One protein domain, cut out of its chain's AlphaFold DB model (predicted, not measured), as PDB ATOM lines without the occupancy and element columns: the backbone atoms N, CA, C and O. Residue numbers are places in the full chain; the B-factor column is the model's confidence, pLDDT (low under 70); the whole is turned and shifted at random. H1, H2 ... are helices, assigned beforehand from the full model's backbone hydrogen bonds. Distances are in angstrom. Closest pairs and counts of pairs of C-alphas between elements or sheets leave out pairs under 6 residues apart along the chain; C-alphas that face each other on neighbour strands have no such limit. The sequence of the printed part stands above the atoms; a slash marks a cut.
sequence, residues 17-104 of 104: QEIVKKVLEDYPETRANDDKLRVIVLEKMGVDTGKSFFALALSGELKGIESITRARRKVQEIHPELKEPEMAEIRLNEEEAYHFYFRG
ATOM      1  N   GLN A  17     -21.979  -6.671  18.757       92.88
ATOM      2  CA  GLN A  17     -22.096  -5.701  19.849       92.88
ATOM      3  C   GLN A  17     -23.518  -5.144  19.986       92.88
ATOM      4  O   GLN A  17     -23.998  -5.021  21.107       92.88
ATOM      5  N   GLU A  18     -24.205  -4.848  18.879       93.56
ATOM      6  CA  GLU A  18     -25.601  -4.387  18.901       93.56
ATOM      7  C   GLU A  18     -26.540  -5.480  19.435       93.56
ATOM      8  O   GLU A  18     -27.375  -5.194  20.292       93.56
ATOM      9  N   ILE A  19     -26.358  -6.734  19.001       93.75
ATOM     10  CA  ILE A  19     -27.140  -7.876  19.502       93.75
ATOM     11  C   ILE A  19     -26.895  -8.064  21.002       93.75
ATOM     12  O   ILE A  19     -27.843  -8.140  21.781       93.75
ATOM     13  N   VAL A  20     -25.627  -8.095  21.422       95.25
ATOM     14  CA  VAL A  20     -25.264  -8.266  22.834       95.25
ATOM     15  C   VAL A  20     -25.789  -7.117  23.689       95.25
ATOM     16  O   VAL A  20     -26.335  -7.382  24.754       95.25
ATOM     17  N   LYS A  21     -25.701  -5.861  23.234       96.06
ATOM     18  CA  LYS A  21     -26.254  -4.710  23.964       96.06
ATOM     19  C   LYS A  21     -27.741  -4.887  24.242       96.06
ATOM     20  O   LYS A  21     -28.139  -4.786  25.397       96.06
ATOM     21  N   LYS A  22     -28.526  -5.242  23.221       95.56
ATOM     22  CA  LYS A  22     -29.960  -5.508  23.390       95.56
ATOM     23  C   LYS A  22     -30.219  -6.641  24.377       95.56
ATOM     24  O   LYS A  22     -31.110  -6.529  25.200       95.56
ATOM     25  N   VAL A  23     -29.432  -7.720  24.339       95.88
ATOM     26  CA  VAL A  23     -29.590  -8.822  25.304       95.88
ATOM     27  C   VAL A  23     -29.299  -8.363  26.736       95.88
ATOM     28  O   VAL A  23     -30.047  -8.717  27.638       95.88
ATOM     29  N   LEU A  24     -28.267  -7.545  26.955       95.06
ATOM     30  CA  LEU A  24     -27.940  -7.004  28.283       95.06
ATOM     31  C   LEU A  24     -28.993  -6.010  28.814       95.06
ATOM     32  O   LEU A  24     -29.126  -5.842  30.033       95.06
ATOM     33  N   GLU A  25     -29.704  -5.331  27.908       94.69
ATOM     34  CA  GLU A  25     -30.838  -4.447  28.206       94.69
ATOM     35  C   GLU A  25     -32.103  -5.256  28.532       94.69
ATOM     36  O   GLU A  25     -32.697  -5.040  29.588       94.69
ATOM     37  N   ASP A  26     -32.463  -6.210  27.670       95.19
ATOM     38  CA  ASP A  26     -33.668  -7.045  27.772       95.19
ATOM     39  C   ASP A  26     -33.599  -8.046  28.945       95.19
ATOM     40  O   ASP A  26     -34.617  -8.331  29.574       95.19
ATOM     41  N   TYR A  27     -32.406  -8.585  29.234       92.50
ATOM     42  CA  TYR A  27     -32.177  -9.684  30.183       92.50
ATOM     43  C   TYR A  27     -31.057  -9.331  31.177       92.50
ATOM     44  O   TYR A  27     -29.901  -9.739  30.991       92.50
ATOM     45  N   PRO A  28     -31.342  -8.561  32.245       90.31
ATOM     46  CA  PRO A  28     -30.336  -8.130  33.217       90.31
ATOM     47  C   PRO A  28     -29.519  -9.270  33.850       90.31
ATOM     48  O   PRO A  28     -28.333  -9.098  34.122       90.31
ATOM     49  N   GLU A  29     -30.100 -10.458  34.014       85.25
ATOM     50  CA  GLU A  29     -29.444 -11.656  34.551       85.25
ATOM     51  C   GLU A  29     -28.291 -12.183  33.677       85.25
ATOM     52  O   GLU A  29     -27.505 -13.028  34.112       85.25
ATOM     53  N   THR A  30     -28.176 -11.704  32.436       91.81
ATOM     54  CA  THR A  30     -27.083 -12.050  31.514       91.81
ATOM     55  C   THR A  30     -25.837 -11.188  31.716       91.81
ATOM     56  O   THR A  30     -24.758 -11.545  31.239       91.81
ATOM     57  N   ARG A  31     -25.939 -10.073  32.458       91.19
ATOM     58  CA  ARG A  31     -24.841  -9.103  32.628       91.19
ATOM     59  C   ARG A  31     -23.595  -9.716  33.260       91.19
ATOM     60  O   ARG A  31     -22.483  -9.388  32.836       91.19
ATOM     61  N   ALA A  32     -23.769 -10.651  34.194       86.94
ATOM     62  CA  ALA A  32     -22.675 -11.394  34.821       86.94
ATOM     63  C   ALA A  32     -22.561 -12.861  34.373       86.94
ATOM     64  O   ALA A  32     -21.513 -13.473  34.578       86.94
ATOM     65  N   ASN A  33     -23.576 -13.421  33.707       88.38
ATOM     66  CA  ASN A  33     -23.616 -14.838  33.351       88.38
ATOM     67  C   ASN A  33     -23.361 -15.064  31.851       88.38
ATOM     68  O   ASN A  33     -24.249 -14.877  31.018       88.38
ATOM     69  N   ASP A  34     -22.140 -15.497  31.519       88.62
ATOM     70  CA  ASP A  34     -21.722 -15.741  30.133       88.62
ATOM     71  C   ASP A  34     -22.533 -16.844  29.449       88.62
ATOM     72  O   ASP A  34     -22.838 -16.720  28.265       88.62
ATOM     73  N   ASP A  35     -22.899 -17.905  30.163       89.81
ATOM     74  CA  ASP A  35     -23.609 -19.030  29.555       89.81
ATOM     75  C   ASP A  35     -25.043 -18.644  29.192       89.81
ATOM     76  O   ASP A  35     -25.471 -18.885  28.063       89.81
ATOM     77  N   LYS A  36     -25.748 -17.931  30.083       91.31
ATOM     78  CA  LYS A  36     -27.069 -17.360  29.770       91.31
ATOM     79  C   LYS A  36     -26.999 -16.384  28.599       91.31
ATOM     80  O   LYS A  36     -27.815 -16.471  27.684       91.31
ATOM     81  N   LEU A  37     -26.005 -15.490  28.600       94.38
ATOM     82  CA  LEU A  37     -25.801 -14.547  27.502       94.38
ATOM     83  C   LEU A  37     -25.606 -15.284  26.171       94.38
ATOM     84  O   LEU A  37     -26.233 -14.934  25.174       94.38
ATOM     85  N   ARG A  38     -24.746 -16.309  26.145       92.88
ATOM     86  CA  ARG A  38     -24.457 -17.091  24.935       92.88
ATOM     87  C   ARG A  38     -25.702 -17.782  24.404       92.88
ATOM     88  O   ARG A  38     -25.952 -17.675  23.211       92.88
ATOM     89  N   VAL A  39     -26.472 -18.449  25.263       92.00
ATOM     90  CA  VAL A  39     -27.699 -19.153  24.859       92.00
ATOM     91  C   VAL A  39     -28.692 -18.182  24.220       92.00
ATOM     92  O   VAL A  39     -29.094 -18.395  23.082       92.00
ATOM     93  N   ILE A  40     -28.993 -17.063  24.884       93.50
ATOM     94  CA  ILE A  40     -29.971 -16.086  24.380       93.50
ATOM     95  C   ILE A  40     -29.486 -15.421  23.084       93.50
ATOM     96  O   ILE A  40     -30.271 -15.188  22.163       93.50
ATOM     97  N   VAL A  41     -28.189 -15.113  22.976       93.62
ATOM     98  CA  VAL A  41     -27.621 -14.554  21.740       93.62
ATOM     99  C   VAL A  41     -27.687 -15.570  20.598       93.62
ATOM    100  O   VAL A  41     -28.067 -15.194  19.492       93.62
ATOM    101  N   LEU A  42     -27.369 -16.844  20.850       91.44
ATOM    102  CA  LEU A  42     -27.470 -17.914  19.853       91.44
ATOM    103  C   LEU A  42     -28.918 -18.087  19.366       91.44
ATOM    104  O   LEU A  42     -29.146 -18.127  18.158       91.44
ATOM    105  N   GLU A  43     -29.897 -18.073  20.271       91.25
ATOM    106  CA  GLU A  43     -31.324 -18.113  19.923       91.25
ATOM    107  C   GLU A  43     -31.742 -16.909  19.072       91.25
ATOM    108  O   GLU A  43     -32.376 -17.076  18.028       91.25
ATOM    109  N   LYS A  44     -31.326 -15.687  19.444       89.69
ATOM    110  CA  LYS A  44     -31.577 -14.476  18.636       89.69
ATOM    111  C   LYS A  44     -30.885 -14.518  17.267       89.69
ATOM    112  O   LYS A  44     -31.357 -13.874  16.333       89.69
ATOM    113  N   MET A  45     -29.796 -15.275  17.131       87.25
ATOM    114  CA  MET A  45     -29.118 -15.540  15.855       87.25
ATOM    115  C   MET A  45     -29.760 -16.682  15.045       87.25
ATOM    116  O   MET A  45     -29.294 -16.974  13.945       87.25
ATOM    117  N   GLY A  46     -30.827 -17.308  15.554       88.50
ATOM    118  CA  GLY A  46     -31.549 -18.391  14.883       88.50
ATOM    119  C   GLY A  46     -30.937 -19.778  15.081       88.50
ATOM    120  O   GLY A  46     -31.287 -20.702  14.348       88.50
ATOM    121  N   VAL A  47     -30.026 -19.939  16.044       89.62
ATOM    122  CA  VAL A  47     -29.460 -21.245  16.399       89.62
ATOM    123  C   VAL A  47     -30.442 -21.994  17.294       89.62
ATOM    124  O   VAL A  47     -30.912 -21.469  18.300       89.62
ATOM    125  N   ASP A  48     -30.719 -23.247  16.940       89.56
ATOM    126  CA  ASP A  48     -31.557 -24.154  17.727       89.56
ATOM    127  C   ASP A  48     -30.772 -24.721  18.922       89.56
ATOM    128  O   ASP A  48     -30.093 -25.747  18.823       89.56
ATOM    129  N   THR A  49     -30.860 -24.035  20.060       87.25
ATOM    130  CA  THR A  49     -30.198 -24.389  21.328       87.25
ATOM    131  C   THR A  49     -30.754 -25.657  21.985       87.25
ATOM    132  O   THR A  49     -30.158 -26.145  22.945       87.25
ATOM    133  N   GLY A  50     -31.840 -26.241  21.459       88.38
ATOM    134  CA  GLY A  50     -32.373 -27.532  21.904       88.38
ATOM    135  C   GLY A  50     -31.572 -28.738  21.397       88.38
ATOM    136  O   GLY A  50     -31.702 -29.844  21.927       88.38
ATOM    137  N   LYS A  51     -30.719 -28.550  20.381       90.19
ATOM    138  CA  LYS A  51     -29.827 -29.602  19.878       90.19
ATOM    139  C   LYS A  51     -28.719 -29.918  20.878       90.19
ATOM    140  O   LYS A  51     -28.237 -29.065  21.617       90.19
ATOM    141  N   SER A  52     -28.233 -31.162  20.832       91.25
ATOM    142  CA  SER A  52     -27.048 -31.542  21.608       91.25
ATOM    143  C   SER A  52     -25.839 -30.674  21.239       91.25
ATOM    144  O   SER A  52     -25.631 -30.343  20.069       91.25
ATOM    145  N   PHE A  53     -24.988 -30.386  22.227       86.75
ATOM    146  CA  PHE A  53     -23.744 -29.640  22.024       86.75
ATOM    147  C   PHE A  53     -22.893 -30.210  20.878       86.75
ATOM    148  O   PHE A  53     -22.380 -29.460  20.052       86.75
ATOM    149  N   PHE A  54     -22.783 -31.541  20.788       90.31
ATOM    150  CA  PHE A  54     -22.014 -32.212  19.738       90.31
ATOM    151  C   PHE A  54     -22.552 -31.900  18.332       90.31
ATOM    152  O   PHE A  54     -21.775 -31.603  17.427       90.31
ATOM    153  N   ALA A  55     -23.876 -31.903  18.158       90.62
ATOM    154  CA  ALA A  55     -24.505 -31.572  16.881       90.62
ATOM    155  C   ALA A  55     -24.254 -30.107  16.480       90.62
ATOM    156  O   ALA A  55     -23.918 -29.842  15.327       90.62
ATOM    157  N   LEU A  56     -24.353 -29.176  17.435       88.44
ATOM    158  CA  LEU A  56     -24.089 -27.750  17.211       88.44
ATOM    159  C   LEU A  56     -22.606 -27.461  16.916       88.44
ATOM    160  O   LEU A  56     -22.267 -26.585  16.117       88.44
ATOM    161  N   ALA A  57     -21.696 -28.203  17.550       87.06
ATOM    162  CA  ALA A  57     -20.265 -28.090  17.295       87.06
ATOM    163  C   ALA A  57     -19.912 -28.552  15.874       87.06
ATOM    164  O   ALA A  57     -19.161 -27.868  15.175       87.06
ATOM    165  N   LEU A  58     -20.487 -29.675  15.427       90.88
ATOM    166  CA  LEU A  58     -20.273 -30.202  14.077       90.88
ATOM    167  C   LEU A  58     -20.922 -29.343  12.985       90.88
ATOM    168  O   LEU A  58     -20.336 -29.205  11.912       90.88
ATOM    169  N   SER A  59     -22.091 -28.743  13.241       88.69
ATOM    170  CA  SER A  59     -22.744 -27.826  12.291       88.69
ATOM    171  C   SER A  59     -21.969 -26.513  12.120       88.69
ATOM    172  O   SER A  59     -22.101 -25.834  11.102       88.69
ATOM    173  N   GLY A  60     -21.128 -26.159  13.098       85.56
ATOM    174  CA  GLY A  60     -20.402 -24.895  13.131       85.56
ATOM    175  C   GLY A  60     -21.243 -23.719  13.630       85.56
ATOM    176  O   GLY A  60     -20.754 -22.593  13.598       85.56
ATOM    177  N   GLU A  61     -22.458 -23.956  14.130       84.50
ATOM    178  CA  GLU A  61     -23.341 -22.923  14.699       84.50
ATOM    179  C   GLU A  61     -22.773 -22.317  15.998       84.50
ATOM    180  O   GLU A  61     -23.108 -21.194  16.363       84.50
ATOM    181  N   LEU A  62     -21.839 -23.009  16.661       83.50
ATOM    182  CA  LEU A  62     -21.105 -22.488  17.825       83.50
ATOM    183  C   LEU A  62     -19.936 -21.549  17.452       83.50
ATOM    184  O   LEU A  62     -19.258 -21.007  18.333       83.50
ATOM    185  N   LYS A  63     -19.660 -21.340  16.155       75.44
ATOM    186  CA  LYS A  63     -18.617 -20.405  15.702       75.44
ATOM    187  C   LYS A  63     -19.039 -18.976  16.042       75.44
ATOM    188  O   LYS A  63     -19.895 -18.396  15.391       75.44
ATOM    189  N   GLY A  64     -18.401 -18.393  17.055       75.12
ATOM    190  CA  GLY A  64     -18.677 -17.018  17.490       75.12
ATOM    191  C   GLY A  64     -18.925 -16.853  18.985       75.12
ATOM    192  O   GLY A  64     -18.997 -15.716  19.444       75.12
ATOM    193  N   ILE A  65     -18.968 -17.937  19.768       82.81
ATOM    194  CA  ILE A  65     -19.181 -17.881  21.227       82.81
ATOM    195  C   ILE A  65     -18.174 -16.967  21.947       82.81
ATOM    196  O   ILE A  65     -18.547 -16.144  22.789       82.81
ATOM    197  N   GLU A  66     -16.888 -17.046  21.599       83.50
ATOM    198  CA  GLU A  66     -15.899 -16.114  22.153       83.50
ATOM    199  C   GLU A  66     -16.172 -14.661  21.743       83.50
ATOM    200  O   GLU A  66     -15.943 -13.737  22.524       83.50
ATOM    201  N   SER A  67     -16.668 -14.443  20.523       89.25
ATOM    202  CA  SER A  67     -17.004 -13.108  20.028       89.25
ATOM    203  C   SER A  67     -18.167 -12.494  20.807       89.25
ATOM    204  O   SER A  67     -18.135 -11.289  21.037       89.25
ATOM    205  N   ILE A  68     -19.116 -13.302  21.295       93.06
ATOM    206  CA  ILE A  68     -20.174 -12.866  22.225       93.06
ATOM    207  C   ILE A  68     -19.545 -12.352  23.526       93.06
ATOM    208  O   ILE A  68     -19.828 -11.242  23.973       93.06
ATOM    209  N   THR A  69     -18.616 -13.123  24.098       90.88
ATOM    210  CA  THR A  69     -17.945 -12.774  25.364       90.88
ATOM    211  C   THR A  69     -17.108 -11.492  25.219       90.88
ATOM    212  O   THR A  69     -17.140 -10.612  26.082       90.88
ATOM    213  N   ARG A  70     -16.385 -11.340  24.099       91.19
ATOM    214  CA  ARG A  70     -15.642 -10.110  23.766       91.19
ATOM    215  C   ARG A  70     -16.569  -8.917  23.554       91.19
ATOM    216  O   ARG A  70     -16.281  -7.830  24.051       91.19
ATOM    217  N   ALA A  71     -17.676  -9.116  22.842       94.25
ATOM    218  CA  ALA A  71     -18.669  -8.076  22.618       94.25
ATOM    219  C   ALA A  71     -19.285  -7.602  23.937       94.25
ATOM    220  O   ALA A  71     -19.374  -6.396  24.127       94.25
ATOM    221  N   ARG A  72     -19.593  -8.501  24.883       94.00
ATOM    222  CA  ARG A  72     -20.072  -8.127  26.226       94.00
ATOM    223  C   ARG A  72     -19.110  -7.176  26.924       94.00
ATOM    224  O   ARG A  72     -19.528  -6.106  27.349       94.00
ATOM    225  N   ARG A  73     -17.824  -7.545  27.000       93.06
ATOM    226  CA  ARG A  73     -16.791  -6.707  27.632       93.06
ATOM    227  C   ARG A  73     -16.751  -5.329  26.983       93.06
ATOM    228  O   ARG A  73     -16.793  -4.327  27.684       93.06
ATOM    229  N   LYS A  74     -16.769  -5.280  25.645       93.88
ATOM    230  CA  LYS A  74     -16.732  -4.013  24.918       93.88
ATOM    231  C   LYS A  74     -17.984  -3.164  25.129       93.88
ATOM    232  O   LYS A  74     -17.877  -1.958  25.314       93.88
ATOM    233  N   VAL A  75     -19.160  -3.786  25.123       95.00
ATOM    234  CA  VAL A  75     -20.431  -3.105  25.384       95.00
ATOM    235  C   VAL A  75     -20.443  -2.548  26.803       95.00
ATOM    236  O   VAL A  75     -20.757  -1.382  26.965       95.00
ATOM    237  N   GLN A  76     -20.027  -3.316  27.807       93.06
ATOM    238  CA  GLN A  76     -19.973  -2.868  29.204       93.06
ATOM    239  C   GLN A  76     -18.871  -1.827  29.477       93.06
ATOM    240  O   GLN A  76     -18.991  -1.047  30.418       93.06
ATOM    241  N   GLU A  77     -17.790  -1.792  28.690       91.06
ATOM    242  CA  GLU A  77     -16.833  -0.673  28.697       91.06
ATOM    243  C   GLU A  77     -17.490   0.633  28.229       91.06
ATOM    244  O   GLU A  77     -17.242   1.681  28.817       91.06
ATOM    245  N   ILE A  78     -18.307   0.564  27.172       94.06
ATOM    246  CA  ILE A  78     -18.974   1.726  26.562       94.06
ATOM    247  C   ILE A  78     -20.228   2.137  27.356       94.06
ATOM    248  O   ILE A  78     -20.548   3.320  27.425       94.06
ATOM    249  N   HIS A  79     -20.904   1.165  27.970       92.75
ATOM    250  CA  HIS A  79     -22.158   1.285  28.714       92.75
ATOM    251  C   HIS A  79     -21.992   0.717  30.135       92.75
ATOM    252  O   HIS A  79     -22.411  -0.419  30.401       92.75
ATOM    253  N   PRO A  80     -21.336   1.449  31.057       90.50
ATOM    254  CA  PRO A  80     -21.097   0.981  32.421       90.50
ATOM    255  C   PRO A  80     -22.374   0.616  33.194       90.50
ATOM    256  O   PRO A  80     -22.323  -0.255  34.055       90.50
ATOM    257  N   GLU A  81     -23.518   1.216  32.861       89.75
ATOM    258  CA  GLU A  81     -24.842   0.920  33.426       89.75
ATOM    259  C   GLU A  81     -25.341  -0.505  33.130       89.75
ATOM    260  O   GLU A  81     -26.230  -1.018  33.814       89.75
ATOM    261  N   LEU A  82     -24.761  -1.164  32.119       91.69
ATOM    262  CA  LEU A  82     -25.032  -2.560  31.768       91.69
ATOM    263  C   LEU A  82     -24.094  -3.543  32.484       91.69
ATOM    264  O   LEU A  82     -24.140  -4.750  32.221       91.69
ATOM    265  N   LYS A  83     -23.231  -3.062  33.383       87.62
ATOM    266  CA  LYS A  83     -22.553  -3.922  34.357       87.62
ATOM    267  C   LYS A  83     -23.515  -4.240  35.496       87.62
ATOM    268  O   LYS A  83     -24.397  -3.452  35.829       87.62
ATOM    269  N   GLU A  84     -23.370  -5.423  36.074       76.56
ATOM    270  CA  GLU A  84     -24.078  -5.741  37.310       76.56
ATOM    271  C   GLU A  84     -23.467  -4.922  38.467       76.56
ATOM    272  O   GLU A  84     -22.236  -4.896  38.575       76.56
ATOM    273  N   PRO A  85     -24.275  -4.253  39.309       62.03
ATOM    274  CA  PRO A  85     -23.760  -3.398  40.381       62.03
ATOM    275  C   PRO A  85     -22.996  -4.125  41.507       62.03
ATOM    276  O   PRO A  85     -22.141  -3.504  42.124       62.03
ATOM    277  N   GLU A  86     -23.243  -5.415  41.773       58.31
ATOM    278  CA  GLU A  86     -22.756  -6.089  43.001       58.31
ATOM    279  C   GLU A  86     -21.495  -6.954  42.833       58.31
ATOM    280  O   GLU A  86     -20.709  -7.122  43.766       58.31
ATOM    281  N   MET A  87     -21.229  -7.495  41.642       54.19
ATOM    282  CA  MET A  87     -20.169  -8.503  41.467       54.19
ATOM    283  C   MET A  87     -18.734  -7.959  41.554       54.19
ATOM    284  O   MET A  87     -17.795  -8.757  41.551       54.19
ATOM    285  N   ALA A  88     -18.538  -6.636  41.586       52.94
ATOM    286  CA  ALA A  88     -17.230  -6.017  41.811       52.94
ATOM    287  C   ALA A  88     -16.884  -5.942  43.309       52.94
ATOM    288  O   ALA A  88     -15.759  -6.269  43.677       52.94
ATOM    289  N   GLU A  89     -17.850  -5.593  44.164       52.56
ATOM    290  CA  GLU A  89     -17.677  -5.589  45.625       52.56
ATOM    291  C   GLU A  89     -17.544  -7.010  46.178       52.56
ATOM    292  O   GLU A  89     -16.682  -7.262  47.016       52.56
ATOM    293  N   ILE A  90     -18.324  -7.963  45.653       56.91
ATOM    294  CA  ILE A  90     -18.205  -9.377  46.039       56.91
ATOM    295  C   ILE A  90     -16.813  -9.923  45.679       56.91
ATOM    296  O   ILE A  90     -16.196 -10.591  46.501       56.91
ATOM    297  N   ARG A  91     -16.267  -9.581  44.501       55.09
ATOM    298  CA  ARG A  91     -14.925 -10.033  44.087       55.09
ATOM    299  C   ARG A  91     -13.799  -9.424  44.916       55.09
ATOM    300  O   ARG A  91     -12.857 -10.135  45.240       55.09
ATOM    301  N   LEU A  92     -13.902  -8.139  45.258       57.16
ATOM    302  CA  LEU A  92     -12.962  -7.467  46.160       57.16
ATOM    303  C   LEU A  92     -12.963  -8.132  47.541       57.16
ATOM    304  O   LEU A  92     -11.899  -8.464  48.056       57.16
ATOM    305  N   ASN A  93     -14.146  -8.421  48.087       58.56
ATOM    306  CA  ASN A  93     -14.276  -9.111  49.370       58.56
ATOM    307  C   ASN A  93     -13.756 -10.558  49.321       58.56
ATOM    308  O   ASN A  93     -13.147 -11.024  50.283       58.56
ATOM    309  N   GLU A  94     -13.964 -11.284  48.218       61.53
ATOM    310  CA  GLU A  94     -13.430 -12.640  48.034       61.53
ATOM    311  C   GLU A  94     -11.899 -12.654  47.875       61.53
ATOM    312  O   GLU A  94     -11.237 -13.529  48.436       61.53
ATOM    313  N   GLU A  95     -11.317 -11.679  47.166       59.69
ATOM    314  CA  GLU A  95      -9.860 -11.518  47.055       59.69
ATOM    315  C   GLU A  95      -9.225 -11.125  48.398       59.69
ATOM    316  O   GLU A  95      -8.211 -11.710  48.791       59.69
ATOM    317  N   GLU A  96      -9.832 -10.197  49.144       65.75
ATOM    318  CA  GLU A  96      -9.397  -9.835  50.498       65.75
ATOM    319  C   GLU A  96      -9.486 -11.026  51.461       65.75
ATOM    320  O   GLU A  96      -8.534 -11.297  52.199       65.75
ATOM    321  N   ALA A  97     -10.577 -11.799  51.409       63.41
ATOM    322  CA  ALA A  97     -10.733 -13.012  52.206       63.41
ATOM    323  C   ALA A  97      -9.686 -14.076  51.838       63.41
ATOM    324  O   ALA A  97      -9.062 -14.666  52.720       63.41
ATOM    325  N   TYR A  98      -9.429 -14.303  50.548       66.44
ATOM    326  CA  TYR A  98      -8.390 -15.234  50.107       66.44
ATOM    327  C   TYR A  98      -6.996 -14.810  50.599       66.44
ATOM    328  O   TYR A  98      -6.229 -15.639  51.098       66.44
ATOM    329  N   HIS A  99      -6.670 -13.517  50.530       63.12
ATOM    330  CA  HIS A  99      -5.413 -12.988  51.062       63.12
ATOM    331  C   HIS A  99      -5.306 -13.115  52.587       63.12
ATOM    332  O   HIS A  99      -4.226 -13.442  53.080       63.12
ATOM    333  N   PHE A 100      -6.405 -12.927  53.318       66.94
ATOM    334  CA  PHE A 100      -6.460 -13.089  54.770       66.94
ATOM    335  C   PHE A 100      -6.221 -14.540  55.217       66.94
ATOM    336  O   PHE A 100      -5.458 -14.775  56.149       66.94
ATOM    337  N   TYR A 101      -6.830 -15.522  54.544       61.97
ATOM    338  CA  TYR A 101      -6.743 -16.931  54.952       61.97
ATOM    339  C   TYR A 101      -5.497 -17.672  54.447       61.97
ATOM    340  O   TYR A 101      -5.077 -18.633  55.085       61.97
ATOM    341  N   PHE A 102      -4.912 -17.270  53.314       57.72
ATOM    342  CA  PHE A 102      -3.838 -18.037  52.660       57.72
ATOM    343  C   PHE A 102      -2.474 -17.330  52.606       57.72
ATOM    344  O   PHE A 102      -1.498 -17.927  52.148       57.72
ATOM    345  N   ARG A 103      -2.377 -16.072  53.053       56.28
ATOM    346  CA  ARG A 103      -1.102 -15.335  53.190       56.28
ATOM    347  C   ARG A 103      -0.846 -14.770  54.597       56.28
ATOM    348  O   ARG A 103       0.141 -14.051  54.758       56.28
ATOM    349  N   GLY A 104      -1.705 -15.089  55.567       51.31
ATOM    350  CA  GLY A 104      -1.491 -14.843  56.998       51.31
ATOM    351  C   GLY A 104      -0.655 -15.930  57.658       51.31
ATOM    352  O   GLY A 104      -0.826 -17.108  57.274       51.31
TER     353      GLY A 104
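Overview. This is residues 17 to 104 of the 104 residues of an uncharacterized protein of Acholeplasma sp (UniProt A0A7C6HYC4). The longest helix, H5, is an arm whose residues 88 to 102, together with 103 and 104, stick out from a small body in which three helices, H1, H2 and H4, meet pairwise, each nearly at a right angle to the other two. H3 forms the end of the body away from that arm and touches no helix. The printed part has 88 residues with five named helices, H1 to H5 in order along the chain, and no named strand; the class is all helix. The whole is loose, with a radius of gyration of the C-alphas of 16.3 A, and elongated, spanning 51 by 29 by 18 A, a length to which the arm adds.

Along the chain. Find C-alpha 87 at (-20.169, -8.503, 41.467); from there H5, residues 87 to 102, runs 22.0 A to C-alpha 102 at (-3.838, -18.037, 52.660). Look next at H4, residues 65 to 78, which is 20.3 A from first to last C-alpha. H2 covers residues 34 to 44 and measures 15.2 A. H1, residues 17 to 26, measures 14.1 A and begins at C-alpha 17, at (-22.096, -5.701, 19.849). The shortest helix is H3, residues 53 to 59, at 10.0 A.

Arrangement. Residues 88 to 104, of which 88 to 102 belong to H5, stand free, and H5 touches no helix. Inward from it, look at H4, which touches H1; their closest C-alphas are those of Gln 17 and Ala 71, 5.0 A apart. Their lines are about perpendicular, at 75 degrees. H4 touches H2 with residues 65 to 69 alone, where the C-alphas of Arg 38 and Ile 65 come closest, at 6.5 A. H2 and H4 are about perpendicular at 77 degrees. H1 and H2 touch, with Val 20 and Val 41 as their closest C-alphas at 6.8 A, and are about perpendicular at 76 degrees. H3 is apart from H2 and from H4, though a tight link of 5 residues joins it to H4. In the backbone of H1, H2, H3, H4 and H5, every O i to N i+4 pair is within hydrogen-bond range.

Size, cuts and confidence. The C-alphas of Gly 46 and Gly 104 are the two farthest apart, at 51.9 A. Without the free stretch, the body has 71 residues and spans 36 by 18 by 17 A. The printed part has no cut, and none of its links is long. Look with caution at residues 85 to 104, where pLDDT is under 70; H5 has a mean of 60, against 83.1 for the printed part of this model.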